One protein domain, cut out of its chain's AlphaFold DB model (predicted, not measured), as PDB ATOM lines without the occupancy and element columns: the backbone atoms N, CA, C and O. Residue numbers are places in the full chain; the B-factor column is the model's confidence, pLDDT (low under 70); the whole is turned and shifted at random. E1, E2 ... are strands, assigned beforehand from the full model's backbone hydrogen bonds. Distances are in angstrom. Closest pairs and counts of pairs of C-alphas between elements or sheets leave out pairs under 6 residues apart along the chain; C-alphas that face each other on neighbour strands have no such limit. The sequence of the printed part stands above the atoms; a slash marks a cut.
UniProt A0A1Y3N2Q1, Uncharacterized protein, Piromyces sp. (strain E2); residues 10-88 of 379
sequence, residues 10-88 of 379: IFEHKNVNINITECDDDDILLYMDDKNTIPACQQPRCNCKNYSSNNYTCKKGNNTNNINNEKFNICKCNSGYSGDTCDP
ATOM      1  N   ILE A  10      31.067  27.506  15.676       75.56
ATOM      2  CA  ILE A  10      30.028  26.519  15.388       75.56
ATOM      3  C   ILE A  10      28.761  27.276  14.989       75.56
ATOM      4  O   ILE A  10      28.214  28.035  15.789       75.56
ATOM      5  N   PHE A  11      28.290  27.077  13.757       74.25
ATOM      6  CA  PHE A  11      26.976  27.547  13.320       74.25
ATOM      7  C   PHE A  11      25.995  26.379  13.324       74.25
ATOM      8  O   PHE A  11      26.165  25.420  12.569       74.25
ATOM      9  N   GLU A  12      24.952  26.485  14.143       70.06
ATOM     10  CA  GLU A  12      23.858  25.518  14.193       70.06
ATOM     11  C   GLU A  12      22.616  26.129  13.538       70.06
ATOM     12  O   GLU A  12      21.977  27.027  14.091       70.06
ATOM     13  N   HIS A  13      22.244  25.657  12.344       70.00
ATOM     14  CA  HIS A  13      20.974  26.037  11.727       70.00
ATOM     15  C   HIS A  13      20.155  24.800  11.397       70.00
ATOM     16  O   HIS A  13      20.442  24.153  10.402       70.00
ATOM     17  N   LYS A  14      19.115  24.550  12.212       72.00
ATOM     18  CA  LYS A  14      17.968  23.608  12.124       72.00
ATOM     19  C   LYS A  14      18.184  22.181  11.574       72.00
ATOM     20  O   LYS A  14      17.465  21.322  12.049       72.00
ATOM     21  N   ASN A  15      19.119  21.917  10.659       68.69
ATOM     22  CA  ASN A  15      19.572  20.616  10.149       68.69
ATOM     23  C   ASN A  15      21.048  20.606   9.655       68.69
ATOM     24  O   ASN A  15      21.478  19.607   9.082       68.69
ATOM     25  N   VAL A  16      21.825  21.689   9.812       65.38
ATOM     26  CA  VAL A  16      23.234  21.765   9.370       65.38
ATOM     27  C   VAL A  16      24.106  22.326  10.492       65.38
ATOM     28  O   VAL A  16      23.859  23.435  10.968       65.38
ATOM     29  N   ASN A  17      25.140  21.567  10.864       72.88
ATOM     30  CA  ASN A  17      26.204  22.009  11.762       72.88
ATOM     31  C   ASN A  17      27.440  22.337  10.926       72.88
ATOM     32  O   ASN A  17      28.032  21.445  10.315       72.88
ATOM     33  N   ILE A  18      27.821  23.613  10.890       75.19
ATOM     34  CA  ILE A  18      29.057  24.066  10.247       75.19
ATOM     35  C   ILE A  18      30.077  24.313  11.354       75.19
ATOM     36  O   ILE A  18      29.870  25.186  12.194       75.19
ATOM     37  N   ASN A  19      31.165  23.544  11.350       76.69
ATOM     38  CA  ASN A  19      32.292  23.739  12.254       76.69
ATOM     39  C   ASN A  19      33.450  24.377  11.481       76.69
ATOM     40  O   ASN A  19      33.964  23.773  10.539       76.69
ATOM     41  N   ILE A  20      33.836  25.592  11.863       80.81
ATOM     42  CA  ILE A  20      34.995  26.288  11.302       80.81
ATOM     43  C   ILE A  20      36.158  26.116  12.274       80.81
ATOM     44  O   ILE A  20      36.192  26.753  13.329       80.81
ATOM     45  N   THR A  21      37.104  25.259  11.903       83.31
ATOM     46  CA  THR A  21      38.343  25.016  12.647       83.31
ATOM     47  C   THR A  21      39.522  25.711  11.974       83.31
ATOM     48  O   THR A  21      39.525  25.924  10.761       83.31
ATOM     49  N   GLU A  22      40.538  26.067  12.762       87.31
ATOM     50  CA  GLU A  22      41.830  26.487  12.208       87.31
ATOM     51  C   GLU A  22      42.469  25.313  11.448       87.31
ATOM     52  O   GLU A  22      42.224  24.151  11.781       87.31
ATOM     53  N   CYS A  23      43.263  25.609  10.415       89.56
ATOM     54  CA  CYS A  23      44.076  24.578   9.774       89.56
ATOM     55  C   CYS A  23      45.127  24.064  10.755       89.56
ATOM     56  O   CYS A  23      45.678  24.853  11.528       89.56
ATOM     57  N   ASP A  24      45.454  22.779  10.661       91.94
ATOM     58  CA  ASP A  24      46.621  22.240  11.350       91.94
ATOM     59  C   ASP A  24      47.897  22.944  10.857       91.94
ATOM     60  O   ASP A  24      47.970  23.408   9.716       91.94
ATOM     61  N   ASP A  25      48.932  22.998  11.699       90.06
ATOM     62  CA  ASP A  25      50.204  23.666  11.369       90.06
ATOM     63  C   ASP A  25      50.860  23.108  10.087       90.06
ATOM     64  O   ASP A  25      51.630  23.800   9.416       90.06
ATOM     65  N   ASP A  26      50.550  21.856   9.739       91.56
ATOM     66  CA  ASP A  26      51.077  21.156   8.566       91.56
ATOM     67  C   ASP A  26      50.201  21.309   7.302       91.56
ATOM     68  O   ASP A  26      50.654  20.959   6.205       91.56
ATOM     69  N   ASP A  27      48.989  21.859   7.422       93.12
ATOM     70  CA  ASP A  27      48.048  22.036   6.315       93.12
ATOM     71  C   ASP A  27      48.320  23.308   5.490       93.12
ATOM     72  O   ASP A  27      48.853  24.328   5.941       93.12
ATOM     73  N   ILE A  28      47.915  23.268   4.219       92.75
ATOM     74  CA  ILE A  28      47.994  24.398   3.293       92.75
ATOM     75  C   ILE A  28      46.639  25.099   3.240       92.75
ATOM     76  O   ILE A  28      45.658  24.543   2.752       92.75
ATOM     77  N   LEU A  29      46.608  26.353   3.691       91.38
ATOM     78  CA  LEU A  29      45.469  27.253   3.531       91.38
ATOM     79  C   LEU A  29      45.361  27.702   2.066       91.38
ATOM     80  O   LEU A  29      46.232  28.423   1.580       91.38
ATOM     81  N   LEU A  30      44.301  27.300   1.373       88.94
ATOM     82  CA  LEU A  30      44.010  27.690  -0.006       88.94
ATOM     83  C   LEU A  30      42.782  28.589  -0.066       88.94
ATOM     84  O   LEU A  30      41.792  28.341   0.617       88.94
ATOM     85  N   TYR A  31      42.817  29.587  -0.941       85.31
ATOM     86  CA  TYR A  31      41.652  30.399  -1.274       85.31
ATOM     87  C   TYR A  31      41.087  29.870  -2.590       85.31
ATOM     88  O   TYR A  31      41.776  29.894  -3.609       85.31
ATOM     89  N   MET A  32      39.874  29.312  -2.554       70.81
ATOM     90  CA  MET A  32      39.211  28.850  -3.772       70.81
ATOM     91  C   MET A  32      38.675  30.072  -4.537       70.81
ATOM     92  O   MET A  32      37.832  30.804  -4.022       70.81
ATOM     93  N   ASP A  33      39.199  30.264  -5.750       69.06
ATOM     94  CA  ASP A  33      38.859  31.279  -6.758       69.06
ATOM     95  C   ASP A  33      39.242  32.747  -6.479       69.06
ATOM     96  O   ASP A  33      39.227  33.244  -5.353       69.06
ATOM     97  N   ASP A  34      39.461  33.491  -7.574       59.78
ATOM     98  CA  ASP A  34      39.702  34.948  -7.617       59.78
ATOM     99  C   ASP A  34      38.568  35.780  -6.974       59.78
ATOM    100  O   ASP A  34      38.689  36.991  -6.788       59.78
ATOM    101  N   LYS A  35      37.443  35.133  -6.634       58.66
ATOM    102  CA  LYS A  35      36.258  35.725  -5.991       58.66
ATOM    103  C   LYS A  35      36.166  35.463  -4.482       58.66
ATOM    104  O   LYS A  35      35.144  35.779  -3.877       58.66
ATOM    105  N   ASN A  36      37.245  34.961  -3.878       58.03
ATOM    106  CA  ASN A  36      37.663  35.314  -2.525       58.03
ATOM    107  C   ASN A  36      36.573  35.203  -1.446       58.03
ATOM    108  O   ASN A  36      36.138  36.230  -0.924       58.03
ATOM    109  N   THR A  37      36.113  34.002  -1.081       66.62
ATOM    110  CA  THR A  37      35.119  33.932   0.014       66.62
ATOM    111  C   THR A  37      35.274  32.835   1.055       66.62
ATOM    112  O   THR A  37      34.811  33.063   2.169       66.62
ATOM    113  N   ILE A  38      35.945  31.704   0.802       78.75
ATOM    114  CA  ILE A  38      36.120  30.687   1.857       78.75
ATOM    115  C   ILE A  38      37.517  30.060   1.772       78.75
ATOM    116  O   ILE A  38      37.818  29.390   0.780       78.75
ATOM    117  N   PRO A  39      38.387  30.267   2.779       84.38
ATOM    118  CA  PRO A  39      39.636  29.535   2.854       84.38
ATOM    119  C   PRO A  39      39.369  28.061   3.187       84.38
ATOM    120  O   PRO A  39      38.529  27.747   4.029       84.38
ATOM    121  N   ALA A  40      40.105  27.159   2.547       87.69
ATOM    122  CA  ALA A  40      40.049  25.725   2.790       87.69
ATOM    123  C   ALA A  40      41.433  25.200   3.181       87.69
ATOM    124  O   ALA A  40      42.433  25.541   2.549       87.69
ATOM    125  N   CYS A  41      41.489  24.342   4.195       91.94
ATOM    126  CA  CYS A  41      42.699  23.612   4.558       91.94
ATOM    127  C   CYS A  41      42.844  22.398   3.637       91.94
ATOM    128  O   CYS A  41      41.889  21.646   3.428       91.94
ATOM    129  N   GLN A  42      44.025  22.205   3.061       93.44
ATOM    130  CA  GLN A  42      44.356  21.003   2.307       93.44
ATOM    131  C   GLN A  42      45.661  20.402   2.796       93.44
ATOM    132  O   GLN A  42      46.663  21.105   2.928       93.44
ATOM    133  N   GLN A  43      45.673  19.078   2.927       95.06
ATOM    134  CA  GLN A  43      46.904  18.348   3.183       95.06
ATOM    135  C   GLN A  43      47.910  18.568   2.039       95.06
ATOM    136  O   GLN A  43      47.533  18.570   0.853       95.06
ATOM    137  N   PRO A  44      49.199  18.754   2.365       95.50
ATOM    138  CA  PRO A  44      50.233  18.972   1.370       95.50
ATOM    139  C   PRO A  44      50.409  17.725   0.493       95.50
ATOM    140  O   PRO A  44      50.395  16.587   0.962       95.50
ATOM    141  N   ARG A  45      50.596  17.937  -0.811       95.75
ATOM    142  CA  ARG A  45      50.954  16.879  -1.766       95.75
ATOM    143  C   ARG A  45      52.465  16.844  -1.943       95.75
ATOM    144  O   ARG A  45      53.048  17.873  -2.271       95.75
ATOM    145  N   CYS A  46      53.085  15.681  -1.765       93.88
ATOM    146  CA  CYS A  46      54.522  15.477  -1.953       93.88
ATOM    147  C   CYS A  46      54.794  14.327  -2.930       93.88
ATOM    148  O   CYS A  46      54.111  13.305  -2.903       93.88
ATOM    149  N   ASN A  47      55.859  14.448  -3.724       94.31
ATOM    150  CA  ASN A  47      56.364  13.361  -4.562       94.31
ATOM    151  C   ASN A  47      57.429  12.546  -3.811       94.31
ATOM    152  O   ASN A  47      58.628  12.696  -4.042       94.31
ATOM    153  N   CYS A  48      56.990  11.677  -2.903       91.88
ATOM    154  CA  CYS A  48      57.877  10.861  -2.070       91.88
ATOM    155  C   CYS A  48      58.116   9.454  -2.657       91.88
ATOM    156  O   CYS A  48      58.197   8.482  -1.915       91.88
ATOM    157  N   LYS A  49      58.232   9.310  -3.987       88.81
ATOM    158  CA  LYS A  49      58.347   7.994  -4.663       88.81
ATOM    159  C   LYS A  49      59.502   7.110  -4.178       88.81
ATOM    160  O   LYS A  49      59.436   5.898  -4.346       88.81
ATOM    161  N   ASN A  50      60.533   7.708  -3.593       85.62
ATOM    162  CA  ASN A  50      61.704   6.991  -3.089       85.62
ATOM    163  C   ASN A  50      61.557   6.535  -1.627       85.62
ATOM    164  O   ASN A  50      62.469   5.908  -1.099       85.62
ATOM    165  N   TYR A  51      60.435   6.846  -0.978       84.56
ATOM    166  CA  TYR A  51      60.195   6.556   0.428       84.56
ATOM    167  C   TYR A  51      59.146   5.451   0.576       84.56
ATOM    168  O   TYR A  51      58.151   5.413  -0.149       84.56
ATOM    169  N   SER A  52      59.331   4.566   1.555       82.38
ATOM    170  CA  SER A  52      58.280   3.623   1.951       82.38
ATOM    171  C   SER A  52      57.096   4.397   2.539       82.38
ATOM    172  O   SER A  52      57.306   5.274   3.379       82.38
ATOM    173  N   SER A  53      55.862   4.078   2.128       81.19
ATOM    174  CA  SER A  53      54.634   4.851   2.414       81.19
ATOM    175  C   SER A  53      54.352   5.116   3.897       81.19
ATOM    176  O   SER A  53      53.551   5.988   4.212       81.19
ATOM    177  N   ASN A  54      55.004   4.382   4.803       89.88
ATOM    178  CA  ASN A  54      54.772   4.461   6.246       89.88
ATOM    179  C   ASN A  54      55.887   5.213   7.004       89.88
ATOM    180  O   ASN A  54      55.758   5.460   8.203       89.88
ATOM    181  N   ASN A  55      56.983   5.582   6.331       92.75
ATOM    182  CA  ASN A  55      58.187   6.114   6.985       92.75
ATOM    183  C   ASN A  55      58.306   7.643   6.908       92.75
ATOM    184  O   ASN A  55      59.256   8.211   7.449       92.75
ATOM    185  N   TYR A  56      57.372   8.318   6.239       94.62
ATOM    186  CA  TYR A  56      57.403   9.764   6.057       94.62
ATOM    187  C   TYR A  56      56.029  10.395   6.271       94.62
ATOM    188  O   TYR A  56      54.993   9.747   6.141       94.62
ATOM    189  N   THR A  57      56.047  11.694   6.544       94.94
ATOM    190  CA  THR A  57      54.885  12.577   6.537       94.94
ATOM    191  C   THR A  57      55.179  13.734   5.584       94.94
ATOM    192  O   THR A  57      56.281  14.289   5.590       94.94
ATOM    193  N   CYS A  58      54.224  14.091   4.727       95.25
ATOM    194  CA  CYS A  58      54.358  15.263   3.865       95.25
ATOM    195  C   CYS A  58      54.079  16.521   4.690       95.25
ATOM    196  O   CYS A  58      53.040  16.605   5.338       95.25
ATOM    197  N   LYS A  59      54.997  17.488   4.675       94.75
ATOM    198  CA  LYS A  59      54.836  18.776   5.358       94.75
ATOM    199  C   LYS A  59      54.832  19.924   4.361       94.75
ATOM    200  O   LYS A  59      55.544  19.887   3.351       94.75
ATOM    201  N   LYS A  60      54.059  20.966   4.676       94.69
ATOM    202  CA  LYS A  60      54.101  22.250   3.972       94.69
ATOM    203  C   LYS A  60      55.530  22.813   4.016       94.69
ATOM    204  O   LYS A  60      56.138  22.888   5.081       94.69
ATOM    205  N   GLY A  61      56.088  23.175   2.860       91.06
ATOM    206  CA  GLY A  61      57.396  23.837   2.803       91.06
ATOM    207  C   GLY A  61      57.314  25.337   3.106       91.06
ATOM    208  O   GLY A  61      56.232  25.909   3.199       91.06
ATOM    209  N   ASN A  62      58.466  26.008   3.187       88.88
ATOM    210  CA  ASN A  62      58.581  27.444   3.511       88.88
ATOM    211  C   ASN A  62      58.070  28.407   2.413       88.88
ATOM    212  O   ASN A  62      58.431  29.582   2.400       88.88
ATOM    213  N   ASN A  63      57.258  27.941   1.463       79.81
ATOM    214  CA  ASN A  63      56.761  28.797   0.393       79.81
ATOM    215  C   ASN A  63      55.614  29.687   0.901       79.81
ATOM    216  O   ASN A  63      54.581  29.196   1.354       79.81
ATOM    217  N   THR A  64      55.778  31.001   0.763       76.88
ATOM    218  CA  THR A  64      54.782  32.018   1.133       76.88
ATOM    219  C   THR A  64      53.542  32.006   0.244       76.88
ATOM    220  O   THR A  64      52.512  32.554   0.624       76.88
ATOM    221  N   ASN A  65      53.609  31.381  -0.934       79.25
ATOM    222  CA  ASN A  65      52.586  31.546  -1.966       79.25
ATOM    223  C   ASN A  65      51.347  30.656  -1.787       79.25
ATOM    224  O   ASN A  65      50.481  30.678  -2.654       79.25
ATOM    225  N   ASN A  66      51.243  29.879  -0.698       84.56
ATOM    226  CA  ASN A  66      50.092  29.003  -0.428       84.56
ATOM    227  C   ASN A  66      49.697  28.133  -1.644       84.56
ATOM    228  O   ASN A  66      48.525  27.974  -1.955       84.56
ATOM    229  N   ILE A  67      50.679  27.583  -2.369       88.06
ATOM    230  CA  ILE A  67      50.440  26.708  -3.526       88.06
ATOM    231  C   ILE A  67      50.647  25.256  -3.091       88.06
ATOM    232  O   ILE A  67      51.757  24.883  -2.711       88.06
ATOM    233  N   ASN A  68      49.615  24.416  -3.212       92.19
ATOM    234  CA  ASN A  68      49.729  22.978  -2.956       92.19
ATOM    235  C   ASN A  68      50.334  22.245  -4.167       92.19
ATOM    236  O   ASN A  68      49.625  21.663  -4.987       92.19
ATOM    237  N   ASN A  69      51.658  22.320  -4.309       93.88
ATOM    238  CA  ASN A  69      52.404  21.684  -5.395       93.88
ATOM    239  C   ASN A  69      53.531  20.815  -4.827       93.88
ATOM    240  O   ASN A  69      54.269  21.245  -3.942       93.88
ATOM    241  N   GLU A  70      53.704  19.626  -5.403       93.94
ATOM    242  CA  GLU A  70      54.719  18.640  -5.014       93.94
ATOM    243  C   GLU A  70      56.145  19.194  -4.970       93.94
ATOM    244  O   GLU A  70      56.960  18.700  -4.198       93.94
ATOM    245  N   LYS A  71      56.454  20.224  -5.768       93.25
ATOM    246  CA  LYS A  71      57.779  20.861  -5.794       93.25
ATOM    247  C   LYS A  71      58.080  21.725  -4.570       93.25
ATOM    248  O   LYS A  71      59.243  22.021  -4.325       93.25
ATOM    249  N   PHE A  72      57.052  22.183  -3.857       93.50
ATOM    250  CA  PHE A  72      57.199  23.131  -2.749       93.50
ATOM    251  C   PHE A  72      56.959  22.502  -1.378       93.50
ATOM    252  O   PHE A  72      57.219  23.155  -0.372       93.50
ATOM    253  N   ASN A  73      56.489  21.257  -1.330       94.44
ATOM    254  CA  ASN A  73      56.266  20.514  -0.095       94.44
ATOM    255  C   ASN A  73      57.414  19.532   0.157       94.44
ATOM    256  O   ASN A  73      58.098  19.108  -0.774       94.44
ATOM    257  N   ILE A  74      57.639  19.181   1.423       93.88
ATOM    258  CA  ILE A  74      58.813  18.410   1.849       93.88
ATOM    259  C   ILE A  74      58.360  17.083   2.463       93.88
ATOM    260  O   ILE A  74      57.515  17.059   3.359       93.88
ATOM    261  N   CYS A  75      58.948  15.973   2.012       94.56
ATOM    262  CA  CYS A  75      58.820  14.676   2.678       94.56
ATOM    263  C   CYS A  75      59.691  14.703   3.945       94.56
ATOM    264  O   CYS A  75      60.913  14.777   3.843       94.56
ATOM    265  N   LYS A  76      59.090  14.666   5.138       94.50
ATOM    266  CA  LYS A  76      59.827  14.579   6.405       94.50
ATOM    267  C   LYS A  76      59.748  13.160   6.949       94.50
ATOM    268  O   LYS A  76      58.656  12.616   7.079       94.50
ATOM    269  N   CYS A  77      60.890  12.583   7.307       94.38
ATOM    270  CA  CYS A  77      60.925  11.268   7.934       94.38
ATOM    271  C   CYS A  77      60.224  11.265   9.294       94.38
ATOM    272  O   CYS A  77      60.356  12.205  10.085       94.38
ATOM    273  N   ASN A  78      59.497  10.183   9.565       93.62
ATOM    274  CA  ASN A  78      58.906   9.928  10.872       93.62
ATOM    275  C   ASN A  78      60.014   9.650  11.903       93.62
ATOM    276  O   ASN A  78      61.145   9.304  11.550       93.62
ATOM    277  N   SER A  79      59.703   9.803  13.193       91.31
ATOM    278  CA  SER A  79      60.680   9.550  14.261       91.31
ATOM    279  C   SER A  79      61.238   8.122  14.169       91.31
ATOM    280  O   SER A  79      60.478   7.166  14.029       91.31
ATOM    281  N   GLY A  80      62.567   7.979  14.225       87.81
ATOM    282  CA  GLY A  80      63.275   6.703  14.037       87.81
ATOM    283  C   GLY A  80      63.818   6.453  12.622       87.81
ATOM    284  O   GLY A  80      64.564   5.490  12.429       87.81
ATOM    285  N   TYR A  81      63.513   7.333  11.667       89.62
ATOM    286  CA  TYR A  81      63.986   7.262  10.285       89.62
ATOM    287  C   TYR A  81      64.783   8.518   9.912       89.62
ATOM    288  O   TYR A  81      64.507   9.608  10.419       89.62
ATOM    289  N   SER A  82      65.774   8.393   9.028       88.06
ATOM    290  CA  SER A  82      66.536   9.545   8.525       88.06
ATOM    291  C   SER A  82      67.092   9.324   7.113       88.06
ATOM    292  O   SER A  82      66.985   8.237   6.547       88.06
ATOM    293  N   GLY A  83      67.651  10.385   6.523       84.00
ATOM    294  CA  GLY A  83      68.202  10.380   5.163       84.00
ATOM    295  C   GLY A  83      67.159  10.568   4.055       84.00
ATOM    296  O   GLY A  83      65.960  10.659   4.314       84.00
ATOM    297  N   ASP A  84      67.636  10.603   2.809       79.44
ATOM    298  CA  ASP A  84      66.835  10.902   1.605       79.44
ATOM    299  C   ASP A  84      65.848   9.787   1.210       79.44
ATOM    300  O   ASP A  84      65.053   9.950   0.284       79.44
ATOM    301  N   THR A  85      65.906   8.644   1.893       83.50
ATOM    302  CA  THR A  85      65.005   7.496   1.707       83.50
ATOM    303  C   THR A  85      64.187   7.169   2.959       83.50
ATOM    304  O   THR A  85      63.344   6.272   2.922       83.50
ATOM    305  N   CYS A  86      64.380   7.909   4.062       87.25
ATOM    306  CA  CYS A  86      63.847   7.573   5.386       87.25
ATOM    307  C   CYS A  86      64.114   6.108   5.764       87.25
ATOM    308  O   CYS A  86      63.197   5.367   6.139       87.25
ATOM    309  N   ASP A  87      65.379   5.700   5.658       83.38
ATOM    310  CA  ASP A  87      65.834   4.400   6.142       83.38
ATOM    311  C   ASP A  87      65.829   4.398   7.682       83.38
ATOM    312  O   ASP A  87      65.967   5.458   8.312       83.38
ATOM    313  N   PRO A  88      65.685   3.229   8.330       84.81
ATOM    314  CA  PRO A  88      65.836   3.123   9.774       84.81
ATOM    315  C   PRO A  88      67.195   3.676  10.216       84.81
ATOM    316  O   PRO A  88      68.235   3.301   9.671       84.81
TER     317      PRO A  88
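This is residues 10 to 88 of the 379 residues of an uncharacterized protein of Piromyces sp. (strain E2) (UniProt A0A1Y3N2Q1). With little regular structure, this is a loose row of three small antiparallel hairpins, E1-E2, E3-E4 and E5-E6; residues 12 to 17 of the first stick out. The printed part has 79 residues, no named helix and six named strands, E1 to E6 along the chain; the class is all strand, with 25 residues in named elements. The radius of gyration of the C-alphas is 16.4 A, and the spans are 52 by 28 by 17 A.

E1, residues 10 to 13, and E2, residues 16 to 20, form a hairpin at 163 degrees; N 11 and O 18, 2.9 A apart, are within hydrogen-bond range. E3, residues 28 to 31, and E4, residues 39 to 42, form one at 145 degrees, with N 30 and O 40 at 2.8 A. E5, residues 56 to 59, and E6, residues 74 to 77, form one at 145 degrees, with N 57 and O 76 at 2.8 A. Strands of different hairpins are apart.

E2 measures 12.7 A. C-alpha 10 is at (30.028, 26.519, 15.388), C-alpha 77 at (60.925, 11.268, 7.934).

The printed part has no cut. Links E4 to E5 and E5 to E6 are long. Residues 15 to 16 and 33 to 37 have pLDDT under 70.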